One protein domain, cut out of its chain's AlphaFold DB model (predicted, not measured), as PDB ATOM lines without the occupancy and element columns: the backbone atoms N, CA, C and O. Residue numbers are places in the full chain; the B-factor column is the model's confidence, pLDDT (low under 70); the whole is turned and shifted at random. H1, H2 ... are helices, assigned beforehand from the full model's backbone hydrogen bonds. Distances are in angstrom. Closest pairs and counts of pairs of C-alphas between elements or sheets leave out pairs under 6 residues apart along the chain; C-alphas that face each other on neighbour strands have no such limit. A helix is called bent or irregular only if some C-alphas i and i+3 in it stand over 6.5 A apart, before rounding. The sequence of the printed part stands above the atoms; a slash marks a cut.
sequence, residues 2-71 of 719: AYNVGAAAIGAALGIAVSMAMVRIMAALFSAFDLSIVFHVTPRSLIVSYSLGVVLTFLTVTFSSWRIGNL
ATOM      1  N   ALA A   2     102.690  97.810  79.910       73.12
ATOM      2  CA  ALA A   2     104.112  97.887  79.524       73.12
ATOM      3  C   ALA A   2     104.998  96.771  80.120       73.12
ATOM      4  O   ALA A   2     105.832  96.202  79.424       73.12
ATOM      5  N   TYR A   3     104.754  96.389  81.379       79.94
ATOM      6  CA  TYR A   3     105.461  95.276  82.024       79.94
ATOM      7  C   TYR A   3     105.273  93.933  81.294       79.94
ATOM      8  O   TYR A   3     106.233  93.188  81.148       79.94
ATOM      9  N   ASN A   4     104.074  93.636  80.776       74.38
ATOM     10  CA  ASN A   4     103.790  92.366  80.086       74.38
ATOM     11  C   ASN A   4     104.543  92.272  78.757       74.38
ATOM     12  O   ASN A   4     105.080  91.225  78.415       74.38
ATOM     13  N   VAL A   5     104.601  93.393  78.037       78.94
ATOM     14  CA  VAL A   5     105.345  93.541  76.782       78.94
ATOM     15  C   VAL A   5     106.842  93.310  77.036       78.94
ATOM     16  O   VAL A   5     107.467  92.497  76.358       78.94
ATOM     17  N   GLY A   6     107.399  93.927  78.086       83.25
ATOM     18  CA  GLY A   6     108.787  93.702  78.503       83.25
ATOM     19  C   GLY A   6     109.065  92.264  78.965       83.25
ATOM     20  O   GLY A   6     110.058  91.665  78.561       83.25
ATOM     21  N   ALA A   7     108.167  91.675  79.757       81.88
ATOM     22  CA  ALA A   7     108.291  90.295  80.225       81.88
ATOM     23  C   ALA A   7     108.247  89.285  79.065       81.88
ATOM     24  O   ALA A   7     109.023  88.333  79.055       81.88
ATOM     25  N   ALA A   8     107.393  89.511  78.063       77.75
ATOM     26  CA  ALA A   8     107.342  88.686  76.861       77.75
ATOM     27  C   ALA A   8     108.633  88.787  76.031       77.75
ATOM     28  O   ALA A   8     109.088  87.776  75.501       77.75
ATOM     29  N   ALA A   9     109.261  89.967  75.963       82.94
ATOM     30  CA  ALA A   9     110.548  90.142  75.283       82.94
ATOM     31  C   ALA A   9     111.672  89.367  75.989       82.94
ATOM     32  O   ALA A   9     112.432  88.648  75.339       82.94
ATOM     33  N   ILE A  10     111.738  89.454  77.322       88.81
ATOM     34  CA  ILE A  10     112.692  88.679  78.131       88.81
ATOM     35  C   ILE A  10     112.432  87.177  77.967       88.81
ATOM     36  O   ILE A  10     113.369  86.405  77.775       88.81
ATOM     37  N   GLY A  11     111.163  86.761  77.994       84.06
ATOM     38  CA  GLY A  11     110.761  85.374  77.773       84.06
ATOM     39  C   GLY A  11     111.186  84.849  76.402       84.06
ATOM     40  O   GLY A  11     111.743  83.759  76.320       84.06
ATOM     41  N   ALA A  12     111.006  85.640  75.341       83.25
ATOM     42  CA  ALA A  12     111.470  85.291  74.000       83.25
ATOM     43  C   ALA A  12     113.003  85.176  73.943       83.25
ATOM     44  O   ALA A  12     113.521  84.197  73.412       83.25
ATOM     45  N   ALA A  13     113.741  86.111  74.554       86.62
ATOM     46  CA  ALA A  13     115.204  86.071  74.605       86.62
ATOM     47  C   ALA A  13     115.737  84.837  75.357       86.62
ATOM     48  O   ALA A  13     116.626  84.139  74.865       86.62
ATOM     49  N   LEU A  14     115.155  84.517  76.516       88.06
ATOM     50  CA  LEU A  14     115.467  83.290  77.254       88.06
ATOM     51  C   LEU A  14     115.083  82.041  76.454       88.06
ATOM     52  O   LEU A  14     115.841  81.076  76.435       88.06
ATOM     53  N   GLY A  15     113.951  82.070  75.746       83.12
ATOM     54  CA  GLY A  15     113.522  80.992  74.857       83.12
ATOM     55  C   GLY A  15     114.533  80.710  73.746       83.12
ATOM     56  O   GLY A  15     114.830  79.548  73.472       83.12
ATOM     57  N   ILE A  16     115.132  81.752  73.160       85.69
ATOM     58  CA  ILE A  16     116.215  81.623  72.172       85.69
ATOM     59  C   ILE A  16     117.451  80.993  72.817       85.69
ATOM     60  O   ILE A  16     118.029  80.074  72.243       85.69
ATOM     61  N   ALA A  17     117.843  81.445  74.012       85.25
ATOM     62  CA  ALA A  17     119.005  80.906  74.719       85.25
ATOM     63  C   ALA A  17     118.829  79.415  75.057       85.25
ATOM     64  O   ALA A  17     119.727  78.610  74.808       85.25
ATOM     65  N   VAL A  18     117.647  79.032  75.551       83.56
ATOM     66  CA  VAL A  18     117.289  77.631  75.809       83.56
ATOM     67  C   VAL A  18     117.276  76.829  74.508       83.56
ATOM     68  O   VAL A  18     117.870  75.757  74.456       83.56
ATOM     69  N   SER A  19     116.678  77.361  73.438       81.88
ATOM     70  CA  SER A  19     116.652  76.703  72.123       81.88
ATOM     71  C   SER A  19     118.058  76.501  71.559       81.88
ATOM     72  O   SER A  19     118.346  75.462  70.977       81.88
ATOM     73  N   MET A  20     118.967  77.453  71.770       85.56
ATOM     74  CA  MET A  20     120.361  77.342  71.348       85.56
ATOM     75  C   MET A  20     121.114  76.273  72.148       85.56
ATOM     76  O   MET A  20     121.824  75.455  71.563       85.56
ATOM     77  N   ALA A  21     120.945  76.243  73.473       83.62
ATOM     78  CA  ALA A  21     121.517  75.196  74.319       83.62
ATOM     79  C   ALA A  21     120.990  73.811  73.919       83.62
ATOM     80  O   ALA A  21     121.757  72.861  73.787       83.62
ATOM     81  N   MET A  22     119.691  73.722  73.648       78.81
ATOM     82  CA  MET A  22     119.031  72.506  73.198       78.81
ATOM     83  C   MET A  22     119.551  72.045  71.836       78.81
ATOM     84  O   MET A  22     119.920  70.885  71.705       78.81
ATOM     85  N   VAL A  23     119.673  72.937  70.846       82.25
ATOM     86  CA  VAL A  23     120.250  72.584  69.539       82.25
ATOM     87  C   VAL A  23     121.691  72.100  69.680       82.25
ATOM     88  O   VAL A  23     122.058  71.147  69.007       82.25
ATOM     89  N   ARG A  24     122.494  72.662  70.594       84.00
ATOM     90  CA  ARG A  24     123.849  72.148  70.868       84.00
ATOM     91  C   ARG A  24     123.843  70.746  71.471       84.00
ATOM     92  O   ARG A  24     124.625  69.905  71.040       84.00
ATOM     93  N   ILE A  25     122.979  70.493  72.454       81.44
ATOM     94  CA  ILE A  25     122.850  69.170  73.082       81.44
ATOM     95  C   ILE A  25     122.385  68.142  72.048       81.44
ATOM     96  O   ILE A  25     122.946  67.053  71.967       81.44
ATOM     97  N   MET A  26     121.402  68.506  71.225       73.12
ATOM     98  CA  MET A  26     120.916  67.651  70.147       73.12
ATOM     99  C   MET A  26     122.011  67.423  69.105       73.12
ATOM    100  O   MET A  26     122.303  66.278  68.798       73.12
ATOM    101  N   ALA A  27     122.707  68.458  68.635       80.44
ATOM    102  CA  ALA A  27     123.818  68.300  67.696       80.44
ATOM    103  C   ALA A  27     124.904  67.347  68.227       80.44
ATOM    104  O   ALA A  27     125.417  66.525  67.475       80.44
ATOM    105  N   ALA A  28     125.213  67.399  69.528       79.88
ATOM    106  CA  ALA A  28     126.160  66.473  70.145       79.88
ATOM    107  C   ALA A  28     125.640  65.024  70.142       79.88
ATOM    108  O   ALA A  28     126.364  64.116  69.740       79.88
ATOM    109  N   LEU A  29     124.378  64.809  70.533       70.56
ATOM    110  CA  LEU A  29     123.738  63.486  70.546       70.56
ATOM    111  C   LEU A  29     123.592  62.885  69.144       70.56
ATOM    112  O   LEU A  29     123.755  61.681  68.972       70.56
ATOM    113  N   PHE A  30     123.309  63.725  68.150       69.88
ATOM    114  CA  PHE A  30     123.034  63.301  66.779       69.88
ATOM    115  C   PHE A  30     124.267  63.263  65.873       69.88
ATOM    116  O   PHE A  30     124.195  62.693  64.786       69.88
ATOM    117  N   SER A  31     125.421  63.755  66.339       71.88
ATOM    118  CA  SER A  31     126.697  63.610  65.624       71.88
ATOM    119  C   SER A  31     127.069  62.145  65.360       71.88
ATOM    120  O   SER A  31     127.681  61.838  64.342       71.88
ATOM    121  N   ALA A  32     126.628  61.226  66.227       67.56
ATOM    122  CA  ALA A  32     126.803  59.783  66.060       67.56
ATOM    123  C   ALA A  32     126.002  59.183  64.884       67.56
ATOM    124  O   ALA A  32     126.284  58.059  64.477       67.56
ATOM    125  N   PHE A  33     125.020  59.913  64.348       63.94
ATOM    126  CA  PHE A  33     124.175  59.500  63.219       63.94
ATOM    127  C   PHE A  33     124.508  60.258  61.923       63.94
ATOM    128  O   PHE A  33     123.700  60.252  61.002       63.94
ATOM    129  N   ASP A  34     125.659  60.942  61.868       66.12
ATOM    130  CA  ASP A  34     126.087  61.778  60.731       66.12
ATOM    131  C   ASP A  34     125.085  62.897  60.364       66.12
ATOM    132  O   ASP A  34     125.000  63.373  59.234       66.12
ATOM    133  N   LEU A  35     124.296  63.345  61.347       65.75
ATOM    134  CA  LEU A  35     123.311  64.412  61.180       65.75
ATOM    135  C   LEU A  35     123.873  65.746  61.684       65.75
ATOM    136  O   LEU A  35     124.128  65.926  62.877       65.75
ATOM    137  N   SER A  36     123.999  66.730  60.788       71.00
ATOM    138  CA  SER A  36     124.393  68.095  61.151       71.00
ATOM    139  C   SER A  36     123.175  68.935  61.548       71.00
ATOM    140  O   SER A  36     122.428  69.417  60.692       71.00
ATOM    141  N   ILE A  37     122.972  69.152  62.848       74.88
ATOM    142  CA  ILE A  37     121.919  70.048  63.344       74.88
ATOM    143  C   ILE A  37     122.498  71.458  63.497       74.88
ATOM    144  O   ILE A  37     123.353  71.703  64.348       74.88
ATOM    145  N   VAL A  38     122.009  72.399  62.687       80.38
ATOM    146  CA  VAL A  38     122.430  73.807  62.724       80.38
ATOM    147  C   VAL A  38     121.343  74.660  63.368       80.38
ATOM    148  O   VAL A  38     120.157  74.526  63.077       80.38
ATOM    149  N   PHE A  39     121.754  75.573  64.245       83.81
ATOM    150  CA  PHE A  39     120.844  76.540  64.843       83.81
ATOM    151  C   PHE A  39     120.458  77.613  63.820       83.81
ATOM    152  O   PHE A  39     121.320  78.340  63.327       83.81
ATOM    153  N   HIS A  40     119.162  77.740  63.530       84.62
ATOM    154  CA  HIS A  40     118.636  78.767  62.637       84.62
ATOM    155  C   HIS A  40     117.425  79.470  63.258       84.62
ATOM    156  O   HIS A  40     116.551  78.830  63.839       84.62
ATOM    157  N   VAL A  41     117.366  80.796  63.117       84.81
ATOM    158  CA  VAL A  41     116.274  81.634  63.631       84.81
ATOM    159  C   VAL A  41     115.761  82.509  62.501       84.81
ATOM    160  O   VAL A  41     116.524  83.258  61.897       84.81
ATOM    161  N   THR A  42     114.454  82.452  62.241       88.31
ATOM    162  CA  THR A  42     113.814  83.322  61.245       88.31
ATOM    163  C   THR A  42     113.159  84.530  61.925       88.31
ATOM    164  O   THR A  42     112.544  84.367  62.986       88.31
ATOM    165  N   PRO A  43     113.184  85.734  61.320       85.88
ATOM    166  CA  PRO A  43     112.504  86.909  61.875       85.88
ATOM    167  C   PRO A  43     111.013  86.669  62.147       85.88
ATOM    168  O   PRO A  43     110.483  87.104  63.167       85.88
ATOM    169  N   ARG A  44     110.344  85.898  61.278       78.38
ATOM    170  CA  ARG A  44     108.939  85.506  61.458       78.38
ATOM    171  C   ARG A  44     108.732  84.694  62.738       78.38
ATOM    172  O   ARG A  44     107.807  84.993  63.485       78.38
ATOM    173  N   SER A  45     109.587  83.705  63.012       79.38
ATOM    174  CA  SER A  45     109.485  82.887  64.232       79.38
ATOM    175  C   SER A  45     109.671  83.713  65.511       79.38
ATOM    176  O   SER A  45     108.944  83.509  66.481       79.38
ATOM    177  N   LEU A  46     110.562  84.711  65.485       82.50
ATOM    178  CA  LEU A  46     110.763  85.638  66.601       82.50
ATOM    179  C   LEU A  46     109.515  86.475  66.867       82.50
ATOM    180  O   LEU A  46     109.039  86.504  68.000       82.50
ATOM    181  N   ILE A  47     108.954  87.091  65.823       80.69
ATOM    182  CA  ILE A  47     107.738  87.905  65.937       80.69
ATOM    183  C   ILE A  47     106.587  87.057  66.474       80.69
ATOM    184  O   ILE A  47     105.940  87.454  67.437       80.69
ATOM    185  N   VAL A  48     106.374  85.864  65.912       74.69
ATOM    186  CA  VAL A  48     105.308  84.957  66.359       74.69
ATOM    187  C   VAL A  48     105.505  84.559  67.822       74.69
ATOM    188  O   VAL A  48     104.568  84.690  68.604       74.69
ATOM    189  N   SER A  49     106.707  84.127  68.220       76.94
ATOM    190  CA  SER A  49     106.986  83.717  69.606       76.94
ATOM    191  C   SER A  49     106.770  84.855  70.608       76.94
ATOM    192  O   SER A  49     106.145  84.659  71.651       76.94
ATOM    193  N   TYR A  50     107.209  86.066  70.261       81.56
ATOM    194  CA  TYR A  50     107.021  87.256  71.074       81.56
ATOM    195  C   TYR A  50     105.542  87.638  71.178       81.56
ATOM    196  O   TYR A  50     105.032  87.804  72.283       81.56
ATOM    197  N   SER A  51     104.827  87.716  70.051       78.19
ATOM    198  CA  SER A  51     103.393  88.016  70.024       78.19
ATOM    199  C   SER A  51     102.590  87.006  70.839       78.19
ATOM    200  O   SER A  51     101.718  87.396  71.611       78.19
ATOM    201  N   LEU A  52     102.914  85.718  70.730       73.44
ATOM    202  CA  LEU A  52     102.246  84.656  71.477       73.44
ATOM    203  C   LEU A  52     102.547  84.756  72.981       73.44
ATOM    204  O   LEU A  52     101.638  84.616  73.798       73.44
ATOM    205  N   GLY A  53     103.781  85.109  73.353       73.19
ATOM    206  CA  GLY A  53     104.153  85.436  74.732       73.19
ATOM    207  C   GLY A  53     103.393  86.648  75.287       73.19
ATOM    208  O   GLY A  53     102.896  86.608  76.415       73.19
ATOM    209  N   VAL A  54     103.225  87.709  74.491       76.69
ATOM    210  CA  VAL A  54     102.418  88.882  74.867       76.69
ATOM    211  C   VAL A  54     100.956  88.484  75.071       76.69
ATOM    212  O   VAL A  54     100.370  88.837  76.092       76.69
ATOM    213  N   VAL A  55     100.367  87.710  74.157       75.62
ATOM    214  CA  VAL A  55      98.974  87.247  74.276       75.62
ATOM    215  C   VAL A  55      98.790  86.372  75.516       75.62
ATOM    216  O   VAL A  55      97.862  86.599  76.292       75.62
ATOM    217  N   LEU A  56      99.686  85.414  75.758       72.81
ATOM    218  CA  LEU A  56      99.598  84.516  76.909       72.81
ATOM    219  C   LEU A  56      99.746  85.269  78.238       72.81
ATOM    220  O   LEU A  56      98.967  85.050  79.169       72.81
ATOM    221  N   THR A  57     100.712  86.185  78.337       77.44
ATOM    222  CA  THR A  57     100.882  87.022  79.538       77.44
ATOM    223  C   THR A  57      99.682  87.939  79.744       77.44
ATOM    224  O   THR A  57      99.225  88.106  80.873       77.44
ATOM    225  N   PHE A  58      99.108  88.476  78.666       75.00
ATOM    226  CA  PHE A  58      97.899  89.285  78.730       75.00
ATOM    227  C   PHE A  58      96.694  88.489  79.229       75.00
ATOM    228  O   PHE A  58      96.010  88.944  80.144       75.00
ATOM    229  N   LEU A  59      96.458  87.294  78.683       69.38
ATOM    230  CA  LEU A  59      95.402  86.390  79.145       69.38
ATOM    231  C   LEU A  59      95.593  86.034  80.619       69.38
ATOM    232  O   LEU A  59      94.647  86.117  81.397       69.38
ATOM    233  N   THR A  60      96.822  85.716  81.020       73.69
ATOM    234  CA  THR A  60      97.146  85.344  82.403       73.69
ATOM    235  C   THR A  60      96.894  86.496  83.371       73.69
ATOM    236  O   THR A  60      96.257  86.303  84.408       73.69
ATOM    237  N   VAL A  61      97.359  87.704  83.036       74.88
ATOM    238  CA  VAL A  61      97.148  88.898  83.865       74.88
ATOM    239  C   VAL A  61      95.674  89.270  83.891       74.88
ATOM    240  O   VAL A  61      95.144  89.489  84.969       74.88
ATOM    241  N   THR A  62      94.983  89.260  82.751       71.12
ATOM    242  CA  THR A  62      93.548  89.569  82.682       71.12
ATOM    243  C   THR A  62      92.740  88.592  83.522       71.12
ATOM    244  O   THR A  62      91.922  89.013  84.334       71.12
ATOM    245  N   PHE A  63      93.009  87.291  83.398       70.19
ATOM    246  CA  PHE A  63      92.363  86.263  84.206       70.19
ATOM    247  C   PHE A  63      92.673  86.429  85.698       70.19
ATOM    248  O   PHE A  63      91.777  86.320  86.533       70.19
ATOM    249  N   SER A  64      93.924  86.736  86.046       70.94
ATOM    250  CA  SER A  64      94.341  86.941  87.437       70.94
ATOM    251  C   SER A  64      93.713  88.196  88.039       70.94
ATOM    252  O   SER A  64      93.157  88.128  89.130       70.94
ATOM    253  N   SER A  65      93.724  89.320  87.323       72.00
ATOM    254  CA  SER A  65      93.071  90.570  87.719       72.00
ATOM    255  C   SER A  65      91.559  90.400  87.831       72.00
ATOM    256  O   SER A  65      90.972  90.856  88.806       72.00
ATOM    257  N   TRP A  66      90.934  89.685  86.892       74.06
ATOM    258  CA  TRP A  66      89.515  89.335  86.960       74.06
ATOM    259  C   TRP A  66      89.203  88.462  88.179       74.06
ATOM    260  O   TRP A  66      88.204  88.683  88.861       74.06
ATOM    261  N   ARG A  67      90.061  87.488  88.495       67.94
ATOM    262  CA  ARG A  67      89.901  86.632  89.674       67.94
ATOM    263  C   ARG A  67      90.062  87.425  90.973       67.94
ATOM    264  O   ARG A  67      89.232  87.275  91.863       67.94
ATOM    265  N   ILE A  68      91.093  88.263  91.074       67.88
ATOM    266  CA  ILE A  68      91.376  89.093  92.256       67.88
ATOM    267  C   ILE A  68      90.269  90.130  92.467       67.88
ATOM    268  O   ILE A  68      89.798  90.298  93.587       67.88
ATOM    269  N   GLY A  69      89.787  90.765  91.394       69.38
ATOM    270  CA  GLY A  69      88.684  91.730  91.452       69.38
ATOM    271  C   GLY A  69      87.342  91.131  91.889       69.38
ATOM    272  O   GLY A  69      86.395  91.869  92.133       69.38
ATOM    273  N   ASN A  70      87.255  89.804  91.997       62.78
ATOM    274  CA  ASN A  70      86.076  89.076  92.454       62.78
ATOM    275  C   ASN A  70      86.224  88.483  93.868       62.78
ATOM    276  O   ASN A  70      85.351  87.720  94.284       62.78
ATOM    277  N   LEU A  71      87.303  88.791  94.595       67.75
ATOM    278  CA  LEU A  71      87.480  88.340  95.977       67.75
ATOM    279  C   LEU A  71      86.574  89.124  96.933       67.75
ATOM    280  O   LEU A  71      86.333  90.319  96.750       67.75
TER     281      LEU A  71
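What this domain is: This is residues 2 to 71 of the 719 residues of the protein "FtsX-like permease family protein" of Dehalococcoidia bacterium (UniProt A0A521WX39). Two long helices cross at a steep angle: H2 crosses the first part of H1, and their other ends run far out in opposite directions. The link, residues 34 to 42, folds back from the far end of H1, and residues 62 to 71 stick out at the other end. The printed part has 70 residues, two named helices, H1 then H2, and no named strand: all helix. It is extended, with a radius of gyration of the C-alphas of 17.2 A and spans of 58 by 25 by 13 A.

Where its parts are: Find C-alpha 2 at (104.112, 97.887, 79.524); from there H1, residues 2 to 33, runs 46.3 A, with a kink of 28 degrees near residue 27. It is irregular, but only just: C-alphas 29 and 32 are 6.6 A apart. H2, residues 43 to 68, runs 37.1 A to C-alpha 68 at (91.376, 89.093, 92.256).

How they stand to each other: Look at Ala 8 and Gly 53, the closest C-alphas of H1 and H2, 5.0 A apart. The helices touch through residues 4 to 12 and 46 to 58 alone, at a steep tilt of 52 degrees, opposite ways. Every O i to N i+4 pair is within hydrogen-bond range in H2, and 26 of 28 in H1.

The domain as a whole: The C-alphas of Asp 34 and Leu 71, the two farthest apart, are 58.6 A apart. The printed part has no cut, and the link is short. Mean pLDDT of the printed part is 77.3; residues 30, 32 to 35, 59 and 67 to 71 are under 70.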